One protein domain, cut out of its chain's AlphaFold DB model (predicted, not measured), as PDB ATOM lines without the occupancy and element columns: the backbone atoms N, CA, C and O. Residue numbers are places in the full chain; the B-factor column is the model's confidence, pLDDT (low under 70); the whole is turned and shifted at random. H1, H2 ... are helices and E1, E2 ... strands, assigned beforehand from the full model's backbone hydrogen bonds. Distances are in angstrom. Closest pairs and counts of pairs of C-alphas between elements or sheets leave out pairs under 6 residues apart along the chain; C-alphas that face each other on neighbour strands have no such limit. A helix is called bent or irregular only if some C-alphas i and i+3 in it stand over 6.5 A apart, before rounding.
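AT A GLANCE: This is residues 1 to 67 and 239 to 274 of the 276 residues of an uncharacterized protein of Cochliobolus heterostrophus (strain C5 / ATCC 48332 / race O) (UniProt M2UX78). The helix H2 lies in the middle between two small sheets, the three strands E4, E7 and E6 over one side of it and the hairpin E1 and E2 over the other. H1 crosses near the far end of H2, and a separate pair of strands, E3 and E5, makes the opposite end of the longest axis. The 103 printed residues hold, along the chain, E1 E2 E3 E4 H1 E5 E6 H2 E7: two named helices and seven named strands, class mixed. The largest sheet has the order E4, E7, E6 and is mixed; the two pairs are antiparallel. The whole is compact, with a radius of gyration of the C-alphas of 14.1 A and spans of 40 by 33 by 25 A.

IN THESE COORDINATES: Begin with the largest sheet: E4 is residues 33 to 35, E7 residues 271 to 274 and E6 residues 245 to 248. Find C-alpha 274, where E7 ends, at (24.319, 29.608, 5.280). H2, residues 251 to 263, runs 18.9 A from C-alpha 251 at (28.436, 30.975, 1.870); it is irregular, with C-alphas 253 and 256 7.1 A apart. E1, residues 2 to 7, begins at (25.213, 39.673, -3.961) and runs 16.2 A; E2, residues 11 to 16, runs 17.0 A. H1, residues 38 to 46, is only just irregular, with C-alphas 42 and 45 6.7 A apart. Look for E3 at residues 26 to 30 and E5 at residues 58 to 62.

HOW THE PARTS SIT: In the sheet, E7 and E6 are parallel, with N 248 and O 273 2.9 A apart; E4 and E7 are antiparallel, with N 34 and O 274 at 2.8 A. H2 is on this sheet, over E7 and E6, at a height of 8.8 A, two layers, helix on one face; it runs only just along the strands, at 28 degrees to E6 on the local plane. E6, H2 and E7 form a strand-helix-strand unit, parallel neighbour strands with a helix between, whose crossover is right-handed. On to the hairpin E1 and E2: N 5 and O 13 are 2.9 A apart, and the closest C-alphas of E1 and H2, Phe 4 and Leu 252, 6.0 A. H1 touches residues 259 to 263 of H2, about perpendicular at 90 degrees, closest at the C-alphas of Trp 41 and Phe 259, 5.4 A. E3 and E5 are antiparallel, with N 29 and O 59 at 2.9 A; E3 is apart from H2. Of the O i to N i+4 pairs, 6 of 9 in H2 and 2 of 5 in H1 are within hydrogen-bond range, beside 2 of 6 O i to N i+3 pairs in H1.

THE WHOLE: The C-alphas farthest apart, Leu 24 and Ala 264, are 40.5 A apart. Residues 68 to 238 are not printed; C-alphas 67 and 239 stand 8.2 A apart across the cut. Of the links printed whole, H1 to E5 is long. Look for pLDDT under 70 at residues 45 to 50, of which 45 and 46 belong to H1, and at 239 to 243; the mean of the printed part is 85.5.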
ATOM      1  N   MET A   1      24.998  44.521  -3.972       93.00
ATOM      2  CA  MET A   1      24.916  43.371  -3.057       93.00
ATOM      3  C   MET A   1      24.742  42.096  -3.853       93.00
ATOM      4  O   MET A   1      24.076  42.116  -4.882       93.00
ATOM      5  N   LYS A   2      25.351  41.010  -3.390       94.69
ATOM      6  CA  LYS A   2      25.213  39.673  -3.961       94.69
ATOM      7  C   LYS A   2      23.980  38.981  -3.394       94.69
ATOM      8  O   LYS A   2      23.734  39.031  -2.190       94.69
ATOM      9  N   GLU A   3      23.247  38.307  -4.264       93.50
ATOM     10  CA  GLU A   3      22.090  37.482  -3.931       93.50
ATOM     11  C   GLU A   3      22.184  36.159  -4.684       93.50
ATOM     12  O   GLU A   3      22.586  36.123  -5.846       93.50
ATOM     13  N   PHE A   4      21.828  35.064  -4.022       92.12
ATOM     14  CA  PHE A   4      21.650  33.777  -4.668       92.12
ATOM     15  C   PHE A   4      20.199  33.624  -5.136       92.12
ATOM     16  O   PHE A   4      19.270  33.680  -4.333       92.12
ATOM     17  N   ILE A   5      20.017  33.356  -6.429       88.94
ATOM     18  CA  ILE A   5      18.715  33.072  -7.038       88.94
ATOM     19  C   ILE A   5      18.709  31.626  -7.529       88.94
ATOM     20  O   ILE A   5      19.517  31.247  -8.386       88.94
ATOM     21  N   SER A   6      17.792  30.821  -6.993       86.25
ATOM     22  CA  SER A   6      17.556  29.449  -7.449       86.25
ATOM     23  C   SER A   6      16.738  29.409  -8.741       86.25
ATOM     24  O   SER A   6      15.964  30.316  -9.029       86.25
ATOM     25  N   GLY A   7      16.877  28.326  -9.500       82.12
ATOM     26  CA  GLY A   7      16.092  28.033 -10.694       82.12
ATOM     27  C   GLY A   7      15.805  26.532 -10.842       82.12
ATOM     28  O   GLY A   7      16.446  25.727 -10.159       82.12
ATOM     29  N   PRO A   8      14.844  26.159 -11.712       82.25
ATOM     30  CA  PRO A   8      14.316  24.795 -11.839       82.25
ATOM     31  C   PRO A   8      15.391  23.706 -11.903       82.25
ATOM     32  O   PRO A   8      16.409  23.874 -12.572       82.25
ATOM     33  N   GLY A   9      15.156  22.574 -11.232       81.12
ATOM     34  CA  GLY A   9      16.123  21.470 -11.176       81.12
ATOM     35  C   GLY A   9      17.259  21.654 -10.161       81.12
ATOM     36  O   GLY A   9      18.317  21.054 -10.330       81.12
ATOM     37  N   LEU A  10      17.045  22.454  -9.108       82.38
ATOM     38  CA  LEU A  10      18.046  22.781  -8.074       82.38
ATOM     39  C   LEU A  10      19.339  23.388  -8.633       82.38
ATOM     40  O   LEU A  10      20.431  23.135  -8.132       82.38
ATOM     41  N   VAL A  11      19.214  24.228  -9.656       83.88
ATOM     42  CA  VAL A  11      20.316  25.083 -10.102       83.88
ATOM     43  C   VAL A  11      20.171  26.466  -9.481       83.88
ATOM     44  O   VAL A  11      19.125  26.827  -8.946       83.88
ATOM     45  N   GLY A  12      21.216  27.276  -9.550       85.38
ATOM     46  CA  GLY A  12      21.117  28.671  -9.157       85.38
ATOM     47  C   GLY A  12      22.349  29.458  -9.537       85.38
ATOM     48  O   GLY A  12      23.357  28.904  -9.979       85.38
ATOM     49  N   LYS A  13      22.247  30.772  -9.394       89.88
ATOM     50  CA  LYS A  13      23.326  31.702  -9.704       89.88
ATOM     51  C   LYS A  13      23.387  32.796  -8.657       89.88
ATOM     52  O   LYS A  13      22.363  33.201  -8.111       89.88
ATOM     53  N   ILE A  14      24.593  33.296  -8.434       92.31
ATOM     54  CA  ILE A  14      24.786  34.541  -7.703       92.31
ATOM     55  C   ILE A  14      24.650  35.688  -8.700       92.31
ATOM     56  O   ILE A  14      25.244  35.665  -9.779       92.31
ATOM     57  N   VAL A  15      23.846  36.671  -8.335       92.00
ATOM     58  CA  VAL A  15      23.578  37.891  -9.092       92.00
ATOM     59  C   VAL A  15      23.914  39.101  -8.232       92.00
ATOM     60  O   VAL A  15      23.951  39.009  -7.004       92.00
ATOM     61  N   GLU A  16      24.191  40.229  -8.879       94.00
ATOM     62  CA  GLU A  16      24.427  41.500  -8.199       94.00
ATOM     63  C   GLU A  16      23.238  42.440  -8.407       94.00
ATOM     64  O   GLU A  16      22.756  42.613  -9.527       94.00
ATOM     65  N   HIS A  17      22.787  43.047  -7.312       86.38
ATOM     66  CA  HIS A  17      21.682  44.000  -7.263       86.38
ATOM     67  C   HIS A  17      22.044  45.214  -6.407       86.38
ATOM     68  O   HIS A  17      22.960  45.153  -5.581       86.38
ATOM     69  N   ASP A  18      21.312  46.313  -6.560       93.12
ATOM     70  CA  ASP A  18      21.385  47.423  -5.610       93.12
ATOM     71  C   ASP A  18      20.906  46.977  -4.223       93.12
ATOM     72  O   ASP A  18      20.118  46.039  -4.091       93.12
ATOM     73  N   ILE A  19      21.392  47.639  -3.169       93.75
ATOM     74  CA  ILE A  19      20.862  47.402  -1.821       93.75
ATOM     75  C   ILE A  19      19.399  47.879  -1.812       93.75
ATOM     76  O   ILE A  19      19.155  49.048  -2.141       93.75
ATOM     77  N   PRO A  20      18.430  47.016  -1.450       90.69
ATOM     78  CA  PRO A  20      17.020  47.372  -1.485       90.69
ATOM     79  C   PRO A  20      16.729  48.513  -0.507       90.69
ATOM     80  O   PRO A  20      17.355  48.623   0.545       90.69
ATOM     81  N   GLN A  21      15.775  49.374  -0.860       92.81
ATOM     82  CA  GLN A  21      15.327  50.462   0.010       92.81
ATOM     83  C   GLN A  21      14.137  49.984   0.850       92.81
ATOM     84  O   GLN A  21      13.212  49.396   0.285       92.81
ATOM     85  N   PRO A  22      14.128  50.215   2.173       93.94
ATOM     86  CA  PRO A  22      13.022  49.787   3.014       93.94
ATOM     87  C   PRO A  22      11.800  50.688   2.798       93.94
ATOM     88  O   PRO A  22      11.927  51.905   2.642       93.94
ATOM     89  N   GLY A  23      10.609  50.091   2.824       93.44
ATOM     90  CA  GLY A  23       9.350  50.819   2.930       93.44
ATOM     91  C   GLY A  23       9.060  51.310   4.354       93.44
ATOM     92  O   GLY A  23       9.843  51.127   5.289       93.44
ATOM     93  N   LEU A  24       7.891  51.930   4.537       94.62
ATOM     94  CA  LEU A  24       7.407  52.318   5.863       94.62
ATOM     95  C   LEU A  24       7.231  51.075   6.749       94.62
ATOM     96  O   LEU A  24       6.569  50.129   6.343       94.62
ATOM     97  N   GLY A  25       7.794  51.096   7.961       89.50
ATOM     98  CA  GLY A  25       7.728  49.965   8.899       89.50
ATOM     99  C   GLY A  25       8.780  48.877   8.660       89.50
ATOM    100  O   GLY A  25       8.906  47.969   9.478       89.50
ATOM    101  N   GLN A  26       9.586  49.006   7.606       93.31
ATOM    102  CA  GLN A  26      10.627  48.052   7.249       93.31
ATOM    103  C   GLN A  26      12.025  48.569   7.589       93.31
ATOM    104  O   GLN A  26      12.265  49.770   7.718       93.31
ATOM    105  N   VAL A  27      12.973  47.644   7.698       92.88
ATOM    106  CA  VAL A  27      14.399  47.935   7.863       92.88
ATOM    107  C   VAL A  27      15.227  47.087   6.908       92.88
ATOM    108  O   VAL A  27      14.870  45.952   6.596       92.88
ATOM    109  N   VAL A  28      16.356  47.636   6.461       94.56
ATOM    110  CA  VAL A  28      17.380  46.873   5.738       94.56
ATOM    111  C   VAL A  28      18.351  46.303   6.754       94.56
ATOM    112  O   VAL A  28      18.937  47.043   7.545       94.56
ATOM    113  N   VAL A  29      18.548  44.992   6.711       93.00
ATOM    114  CA  VAL A  29      19.522  44.290   7.544       93.00
ATOM    115  C   VAL A  29      20.658  43.765   6.685       93.00
ATOM    116  O   VAL A  29      20.436  43.257   5.587       93.00
ATOM    117  N   LYS A  30      21.887  43.878   7.193       94.75
ATOM    118  CA  LYS A  30      23.020  43.131   6.650       94.75
ATOM    119  C   LYS A  30      22.930  41.703   7.172       94.75
ATOM    120  O   LYS A  30      22.924  41.493   8.385       94.75
ATOM    121  N   MET A  31      22.851  40.741   6.268       94.56
ATOM    122  CA  MET A  31      22.680  39.344   6.638       94.56
ATOM    123  C   MET A  31      23.999  38.765   7.157       94.56
ATOM    124  O   MET A  31      25.045  38.960   6.547       94.56
ATOM    125  N   ALA A  32      23.940  38.053   8.283       94.19
ATOM    126  CA  ALA A  32      25.076  37.315   8.847       94.19
ATOM    127  C   ALA A  32      24.905  35.792   8.704       94.19
ATOM    128  O   ALA A  32      25.877  35.051   8.557       94.19
ATOM    129  N   ALA A  33      23.658  35.316   8.750       93.81
ATOM    130  CA  ALA A  33      23.315  33.917   8.555       93.81
ATOM    131  C   ALA A  33      21.869  33.767   8.055       93.81
ATOM    132  O   ALA A  33      21.001  34.565   8.409       93.81
ATOM    133  N   ALA A  34      21.605  32.722   7.272       93.44
ATOM    134  CA  ALA A  34      20.277  32.369   6.774       93.44
ATOM    135  C   ALA A  34      20.010  30.867   6.948       93.44
ATOM    136  O   ALA A  34      20.815  30.028   6.544       93.44
ATOM    137  N   GLY A  35      18.879  30.513   7.558       91.62
ATOM    138  CA  GLY A  35      18.474  29.121   7.743       91.62
ATOM    139  C   GLY A  35      17.791  28.558   6.497       91.62
ATOM    140  O   GLY A  35      16.878  29.183   5.967       91.62
ATOM    141  N   VAL A  36      18.179  27.354   6.084       90.88
ATOM    142  CA  VAL A  36      17.617  26.642   4.925       90.88
ATOM    143  C   VAL A  36      16.446  25.759   5.356       90.88
ATOM    144  O   VAL A  36      16.500  25.094   6.393       90.88
ATOM    145  N   ASN A  37      15.381  25.736   4.559       89.69
ATOM    146  CA  ASN A  37      14.108  25.089   4.867       89.69
ATOM    147  C   ASN A  37      13.643  24.210   3.699       89.69
ATOM    148  O   ASN A  37      13.967  24.484   2.543       89.69
ATOM    149  N   PRO A  38      12.820  23.172   3.952       85.94
ATOM    150  CA  PRO A  38      12.319  22.319   2.879       85.94
ATOM    151  C   PRO A  38      11.551  23.087   1.800       85.94
ATOM    152  O   PRO A  38      11.622  22.731   0.632       85.94
ATOM    153  N   LYS A  39      10.845  24.162   2.178       83.50
ATOM    154  CA  LYS A  39      10.140  25.028   1.228       83.50
ATOM    155  C   LYS A  39      11.085  25.607   0.169       83.50
ATOM    156  O   LYS A  39      10.680  25.696  -0.984       83.50
ATOM    157  N   ASP A  40      12.317  25.950   0.539       86.38
ATOM    158  CA  ASP A  40      13.244  26.666  -0.341       86.38
ATOM    159  C   ASP A  40      13.578  25.840  -1.585       86.38
ATOM    160  O   ASP A  40      13.443  26.337  -2.695       86.38
ATOM    161  N   TRP A  41      13.901  24.552  -1.422       83.81
ATOM    162  CA  TRP A  41      14.201  23.668  -2.555       83.81
ATOM    163  C   TRP A  41      12.948  23.138  -3.259       83.81
ATOM    164  O   TRP A  41      13.000  22.837  -4.447       83.81
ATOM    165  N   LYS A  42      11.817  23.026  -2.550       81.44
ATOM    166  CA  LYS A  42      10.548  22.538  -3.119       81.44
ATOM    167  C   LYS A  42       9.894  23.549  -4.045       81.44
ATOM    168  O   LYS A  42       9.290  23.171  -5.039       81.44
ATOM    169  N   MET A  43      10.004  24.836  -3.721       77.94
ATOM    170  CA  MET A  43       9.390  25.889  -4.527       77.94
ATOM    171  C   MET A  43      10.130  26.123  -5.842       77.94
ATOM    172  O   MET A  43       9.521  26.654  -6.764       77.94
ATOM    173  N   VAL A  44      11.398  25.713  -5.954       78.44
ATOM    174  CA  VAL A  44      12.249  25.920  -7.139       78.44
ATOM    175  C   VAL A  44      11.558  25.514  -8.447       78.44
ATOM    176  O   VAL A  44      11.600  26.266  -9.420       78.44
ATOM    177  N   ASP A  45      10.861  24.377  -8.459       69.25
ATOM    178  CA  ASP A  45      10.208  23.843  -9.662       69.25
ATOM    179  C   ASP A  45       8.828  24.481  -9.947       69.25
ATOM    180  O   ASP A  45       8.300  24.354 -11.049       69.25
ATOM    181  N   TYR A  46       8.273  25.237  -8.994       62.69
ATOM    182  CA  TYR A  46       7.012  25.986  -9.123       62.69
ATOM    183  C   TYR A  46       7.245  27.479  -9.420       62.69
ATOM    184  O   TYR A  46       6.405  28.323  -9.110       62.69
ATOM    185  N   GLY A  47       8.404  27.814 -10.002       58.34
ATOM    186  CA  GLY A  47       8.833  29.194 -10.263       58.34
ATOM    187  C   GLY A  47       9.489  29.881  -9.058       58.34
ATOM    188  O   GLY A  47       9.458  31.105  -8.958       58.34
ATOM    189  N   GLY A  48      10.020  29.100  -8.114       55.06
ATOM    190  CA  GLY A  48      10.437  29.563  -6.792       55.06
ATOM    191  C   GLY A  48      11.685  30.440  -6.734       55.06
ATOM    192  O   GLY A  48      12.658  30.229  -7.456       55.06
ATOM    193  N   CYS A  49      11.626  31.339  -5.741       58.66
ATOM    194  CA  CYS A  49      12.558  32.403  -5.348       58.66
ATOM    195  C   CYS A  49      12.549  33.618  -6.285       58.66
ATOM    196  O   CYS A  49      13.378  33.768  -7.179       58.66
ATOM    197  N   THR A  50      11.602  34.523  -6.027       63.09
ATOM    198  CA  THR A  50      11.665  35.907  -6.508       63.09
ATOM    199  C   THR A  50      12.835  36.639  -5.839       63.09
ATOM    200  O   THR A  50      13.166  36.293  -4.702       63.09
ATOM    201  N   PRO A  51      13.433  37.656  -6.486       72.06
ATOM    202  CA  PRO A  51      14.467  38.488  -5.868       72.06
ATOM    203  C   PRO A  51      14.037  39.057  -4.509       72.06
ATOM    204  O   PRO A  51      12.839  39.250  -4.271       72.06
ATOM    205  N   ASN A  52      15.021  39.418  -3.683       79.62
ATOM    206  CA  ASN A  52      14.892  39.926  -2.312       79.62
ATOM    207  C   ASN A  52      14.622  38.844  -1.248       79.62
ATOM    208  O   ASN A  52      13.883  39.070  -0.288       79.62
ATOM    209  N   GLY A  53      15.221  37.663  -1.412       85.50
ATOM    210  CA  GLY A  53      15.226  36.609  -0.395       85.50
ATOM    211  C   GLY A  53      16.283  36.817   0.700       85.50
ATOM    212  O   GLY A  53      17.063  37.765   0.684       85.50
ATOM    213  N   SER A  54      16.351  35.887   1.658       89.50
ATOM    214  CA  SER A  54      17.348  35.917   2.746       89.50
ATOM    215  C   SER A  54      18.709  35.318   2.366       89.50
ATOM    216  O   SER A  54      19.679  35.485   3.104       89.50
ATOM    217  N   PHE A  55      18.821  34.651   1.211       93.12
ATOM    218  CA  PHE A  55      20.101  34.196   0.653       93.12
ATOM    219  C   PHE A  55      20.797  35.330  -0.106       93.12
ATOM    220  O   PHE A  55      21.064  35.234  -1.303       93.12
ATOM    221  N   ALA A  56      21.080  36.422   0.599       94.19
ATOM    222  CA  ALA A  56      21.645  37.637   0.031       94.19
ATOM    223  C   ALA A  56      22.450  38.420   1.079       94.19
ATOM    224  O   ALA A  56      22.252  38.221   2.271       94.19
ATOM    225  N   GLU A  57      23.349  39.321   0.674       94.81
ATOM    226  CA  GLU A  57      24.153  40.115   1.628       94.81
ATOM    227  C   GLU A  57      23.310  41.113   2.451       94.81
ATOM    228  O   GLU A  57      23.683  41.458   3.574       94.81
ATOM    229  N   TYR A  58      22.180  41.575   1.906       95.19
ATOM    230  CA  TYR A  58      21.215  42.433   2.597       95.19
ATOM    231  C   TYR A  58      19.789  41.970   2.309       95.19
ATOM    232  O   TYR A  58      19.509  41.474   1.223       95.19
ATOM    233  N   ALA A  59      18.883  42.170   3.260       92.56
ATOM    234  CA  ALA A  59      17.462  41.886   3.086       92.56
ATOM    235  C   ALA A  59      16.611  42.989   3.718       92.56
ATOM    236  O   ALA A  59      17.032  43.636   4.679       92.56
ATOM    237  N   VAL A  60      15.407  43.188   3.183       91.62
ATOM    238  CA  VAL A  60      14.380  44.024   3.814       91.62
ATOM    239  C   VAL A  60      13.513  43.133   4.688       91.62
ATOM    240  O   VAL A  60      13.040  42.091   4.235       91.62
ATOM    241  N   ILE A  61      13.297  43.542   5.933       89.38
ATOM    242  CA  ILE A  61      12.398  42.860   6.865       89.38
ATOM    243  C   ILE A  61      11.435  43.860   7.494       89.38
ATOM    244  O   ILE A  61      11.755  45.042   7.631       89.38
ATOM    245  N   GLU A  62      10.274  43.377   7.926       87.12
ATOM    246  CA  GLU A  62       9.382  44.151   8.786       87.12
ATOM    247  C   GLU A  62      10.047  44.373  10.150       87.12
ATOM    248  O   GLU A  62      10.509  43.426  10.793       87.12
ATOM    249  N   ALA A  63      10.098  45.623  10.615       87.25
ATOM    250  CA  ALA A  63      10.775  45.965  11.865       87.25
ATOM    251  C   ALA A  63      10.134  45.275  13.080       87.25
ATOM    252  O   ALA A  63      10.819  44.965  14.052       87.25
ATOM    253  N   ASN A  64       8.828  45.000  13.016       82.62
ATOM    254  CA  ASN A  64       8.083  44.301  14.064       82.62
ATOM    255  C   ASN A  64       8.324  42.781  14.093       82.62
ATOM    256  O   ASN A  64       7.889  42.145  15.046       82.62
ATOM    257  N   ALA A  65       9.001  42.220  13.087       79.69
ATOM    258  CA  ALA A  65       9.409  40.818  13.018       79.69
ATOM    259  C   ALA A  65      10.909  40.635  13.330       79.69
ATOM    260  O   ALA A  65      11.432  39.523  13.265       79.69
ATOM    261  N   ALA A  66      11.614  41.725  13.651       83.62
ATOM    262  CA  ALA A  66      13.015  41.710  14.040       83.62
ATOM    263  C   ALA A  66      13.163  41.608  15.563       83.62
ATOM    264  O   ALA A  66      12.468  42.286  16.324       83.62
ATOM    265  N   TRP A  67      14.140  40.823  16.018       81.88
ATOM    266  CA  TRP A  67      14.466  40.706  17.438       81.88
ATOM    267  C   TRP A  67      15.949  40.955  17.688       81.88
ATOM    268  O   TRP A  67      16.812  40.576  16.897       81.88
ATOM    269  N   LYS A 239       9.018  34.917  20.973       39.00
ATOM    270  CA  LYS A 239      10.435  34.855  21.432       39.00
ATOM    271  C   LYS A 239      10.803  33.542  22.151       39.00
ATOM    272  O   LYS A 239       9.959  32.910  22.772       39.00
ATOM    273  N   ASP A 240      12.106  33.245  22.110       44.34
ATOM    274  CA  ASP A 240      12.887  32.210  22.815       44.34
ATOM    275  C   ASP A 240      12.714  30.749  22.391       44.34
ATOM    276  O   ASP A 240      11.954  29.978  22.976       44.34
ATOM    277  N   PHE A 241      13.563  30.334  21.445       49.69
ATOM    278  CA  PHE A 241      13.745  28.941  21.047       49.69
ATOM    279  C   PHE A 241      15.145  28.710  20.463       49.69
ATOM    280  O   PHE A 241      15.746  29.629  19.916       49.69
ATOM    281  N   GLY A 242      15.638  27.473  20.536       50.59
ATOM    282  CA  GLY A 242      16.897  27.056  19.919       50.59
ATOM    283  C   GLY A 242      16.754  25.708  19.217       50.59
ATOM    284  O   GLY A 242      15.951  24.857  19.612       50.59
ATOM    285  N   PHE A 243      17.530  25.497  18.155       67.88
ATOM    286  CA  PHE A 243      17.597  24.223  17.440       67.88
ATOM    287  C   PHE A 243      19.016  23.954  16.966       67.88
ATOM    288  O   PHE A 243      19.756  24.877  16.622       67.88
ATOM    289  N   ARG A 244      19.410  22.677  16.949       81.44
ATOM    290  CA  ARG A 244      20.751  22.298  16.495       81.44
ATOM    291  C   ARG A 244      20.921  22.722  15.040       81.44
ATOM    292  O   ARG A 244      20.009  22.556  14.226       81.44
ATOM    293  N   HIS A 245      22.090  23.249  14.710       86.69
ATOM    294  CA  HIS A 245      22.396  23.707  13.363       86.69
ATOM    295  C   HIS A 245      23.697  23.125  12.844       86.69
ATOM    296  O   HIS A 245      24.572  22.718  13.604       86.69
ATOM    297  N   GLU A 246      23.806  23.120  11.524       91.25
ATOM    298  CA  GLU A 246      25.031  22.816  10.807       91.25
ATOM    299  C   GLU A 246      25.270  23.918   9.774       91.25
ATOM    300  O   GLU A 246      24.397  24.213   8.953       91.25
ATOM    301  N   VAL A 247      26.449  24.537   9.815       92.38
ATOM    302  CA  VAL A 247      26.838  25.551   8.831       92.38
ATOM    303  C   VAL A 247      27.310  24.856   7.560       92.38
ATOM    304  O   VAL A 247      28.272  24.088   7.592       92.38
ATOM    305  N   VAL A 248      26.658  25.138   6.433       93.31
ATOM    306  CA  VAL A 248      27.082  24.624   5.127       93.31
ATOM    307  C   VAL A 248      28.222  25.506   4.594       93.31
ATOM    308  O   VAL A 248      28.053  26.727   4.511       93.31
ATOM    309  N   PRO A 249      29.393  24.937   4.247       92.12
ATOM    310  CA  PRO A 249      30.522  25.716   3.740       92.12
ATOM    311  C   PRO A 249      30.218  26.444   2.421       92.12
ATOM    312  O   PRO A 249      29.387  26.005   1.632       92.12
ATOM    313  N   GLY A 250      30.957  27.525   2.141       91.88
ATOM    314  CA  GLY A 250      30.932  28.214   0.840       91.88
ATOM    315  C   GLY A 250      30.011  29.437   0.741       91.88
ATOM    316  O   GLY A 250      29.934  30.047  -0.328       91.88
ATOM    317  N   GLY A 251      29.341  29.821   1.833       93.12
ATOM    318  CA  GLY A 251      28.436  30.975   1.870       93.12
ATOM    319  C   GLY A 251      27.317  30.843   0.841       93.12
ATOM    320  O   GLY A 251      26.732  29.771   0.709       93.12
ATOM    321  N   LEU A 252      27.057  31.891   0.053       92.94
ATOM    322  CA  LEU A 252      26.052  31.843  -1.021       92.94
ATOM    323  C   LEU A 252      26.268  30.694  -2.026       92.94
ATOM    324  O   LEU A 252      25.297  30.177  -2.569       92.94
ATOM    325  N   ASN A 253      27.508  30.236  -2.244       92.69
ATOM    326  CA  ASN A 253      27.770  29.094  -3.133       92.69
ATOM    327  C   ASN A 253      27.340  27.748  -2.523       92.69
ATOM    328  O   ASN A 253      27.175  26.774  -3.250       92.69
ATOM    329  N   GLY A 254      27.152  27.681  -1.202       93.00
ATOM    330  CA  GLY A 254      26.729  26.475  -0.488       93.00
ATOM    331  C   GLY A 254      25.218  26.228  -0.505       93.00
ATOM    332  O   GLY A 254      24.774  25.176  -0.044       93.00
ATOM    333  N   VAL A 255      24.411  27.163  -1.028       91.19
ATOM    334  CA  VAL A 255      22.938  27.076  -0.985       91.19
ATOM    335  C   VAL A 255      22.422  25.832  -1.715       91.19
ATOM    336  O   VAL A 255      21.630  25.082  -1.146       91.19
ATOM    337  N   ILE A 256      22.910  25.553  -2.932       91.38
ATOM    338  CA  ILE A 256      22.495  24.355  -3.684       91.38
ATOM    339  C   ILE A 256      22.899  23.073  -2.964       91.38
ATOM    340  O   ILE A 256      22.073  22.176  -2.817       91.38
ATOM    341  N   THR A 257      24.109  23.011  -2.410       92.75
ATOM    342  CA  THR A 257      24.532  21.860  -1.606       92.75
ATOM    343  C   THR A 257      23.607  21.647  -0.405       92.75
ATOM    344  O   THR A 257      23.236  20.515  -0.101       92.75
ATOM    345  N   ALA A 258      23.175  22.718   0.270       91.62
ATOM    346  CA  ALA A 258      22.210  22.617   1.360       91.62
ATOM    347  C   ALA A 258      20.851  22.076   0.880       91.62
ATOM    348  O   ALA A 258      20.262  21.221   1.545       91.62
ATOM    349  N   PHE A 259      20.370  22.530  -0.283       91.38
ATOM    350  CA  PHE A 259      19.130  22.048  -0.897       91.38
ATOM    351  C   PHE A 259      19.205  20.562  -1.248       91.38
ATOM    352  O   PHE A 259      18.303  19.807  -0.890       91.38
ATOM    353  N   GLU A 260      20.287  20.124  -1.890       91.19
ATOM    354  CA  GLU A 260      20.507  18.726  -2.269       91.19
ATOM    355  C   GLU A 260      20.540  17.809  -1.045       91.19
ATOM    356  O   GLU A 260      19.829  16.803  -0.997       91.19
ATOM    357  N   ARG A 261      21.301  18.187  -0.010       92.00
ATOM    358  CA  ARG A 261      21.383  17.428   1.246       92.00
ATOM    359  C   ARG A 261      20.034  17.358   1.959       92.00
ATOM    360  O   ARG A 261      19.684  16.320   2.524       92.00
ATOM    361  N   LEU A 262      19.266  18.451   1.944       88.00
ATOM    362  CA  LEU A 262      17.941  18.500   2.562       88.00
ATOM    363  C   LEU A 262      16.925  17.652   1.785       88.00
ATOM    364  O   LEU A 262      16.180  16.892   2.403       88.00
ATOM    365  N   LYS A 263      16.940  17.715   0.448       87.19
ATOM    366  CA  LYS A 263      16.128  16.867  -0.439       87.19
ATOM    367  C   LYS A 263      16.460  15.384  -0.269       87.19
ATOM    368  O   LYS A 263      15.556  14.555  -0.264       87.19
ATOM    369  N   ALA A 264      17.732  15.050  -0.055       88.25
ATOM    370  CA  ALA A 264      18.189  13.690   0.229       88.25
ATOM    371  C   ALA A 264      17.877  13.203   1.661       88.25
ATOM    372  O   ALA A 264      18.239  12.082   2.015       88.25
ATOM    373  N   GLY A 265      17.230  14.019   2.506       83.56
ATOM    374  CA  GLY A 265      16.855  13.634   3.870       83.56
ATOM    375  C   GLY A 265      18.036  13.486   4.836       83.56
ATOM    376  O   GLY A 265      17.918  12.796   5.845       83.56
ATOM    377  N   GLN A 266      19.172  14.127   4.545       88.56
ATOM    378  CA  GLN A 266      20.408  14.005   5.332       88.56
ATOM    379  C   GLN A 266      20.441  14.924   6.566       88.56
ATOM    380  O   GLN A 266      21.389  14.891   7.347       88.56
ATOM    381  N   ALA A 267      19.421  15.766   6.749       83.94
ATOM    382  CA  ALA A 267      19.281  16.606   7.932       83.94
ATOM    383  C   ALA A 267      18.744  15.772   9.111       83.94
ATOM    384  O   ALA A 267      17.544  15.508   9.218       83.94
ATOM    385  N   HIS A 268      19.630  15.348  10.012       84.25
ATOM    386  CA  HIS A 268      19.288  14.511  11.165       84.25
ATOM    387  C   HIS A 268      19.157  15.335  12.449       84.25
ATOM    388  O   HIS A 268      20.117  15.472  13.201       84.25
ATOM    389  N   ALA A 269      17.953  15.859  12.711       80.19
ATOM    390  CA  ALA A 269      17.676  16.752  13.847       80.19
ATOM    391  C   ALA A 269      18.611  17.980  13.892       80.19
ATOM    392  O   ALA A 269      19.010  18.436  14.960       80.19
ATOM    393  N   VAL A 270      18.966  18.493  12.711       83.50
ATOM    394  CA  VAL A 270      19.754  19.714  12.514       83.50
ATOM    395  C   VAL A 270      19.101  20.579  11.444       83.50
ATOM    396  O   VAL A 270      18.429  20.066  10.545       83.50
ATOM    397  N   LYS A 271      19.298  21.893  11.530       87.25
ATOM    398  CA  LYS A 271      18.950  22.849  10.477       87.25
ATOM    399  C   LYS A 271      20.212  23.328   9.770       87.25
ATOM    400  O   LYS A 271      21.163  23.750  10.421       87.25
ATOM    401  N   TYR A 272      20.211  23.277   8.442       91.69
ATOM    402  CA  TYR A 272      21.301  23.845   7.656       91.69
ATOM    403  C   TYR A 272      21.246  25.368   7.689       91.69
ATOM    404  O   TYR A 272      20.172  25.963   7.575       91.69
ATOM    405  N   VAL A 273      22.411  25.986   7.838       92.12
ATOM    406  CA  VAL A 273      22.578  27.437   7.892       92.12
ATOM    407  C   VAL A 273      23.650  27.860   6.896       92.12
ATOM    408  O   VAL A 273      24.711  27.246   6.809       92.12
ATOM    409  N   ILE A 274      23.371  28.927   6.156       94.38
ATOM    410  CA  ILE A 274      24.319  29.608   5.280       94.38
ATOM    411  C   ILE A 274      24.873  30.808   6.033       94.38
ATOM    412  O   ILE A 274      24.103  31.680   6.423       94.38
TER     413      ILE A 274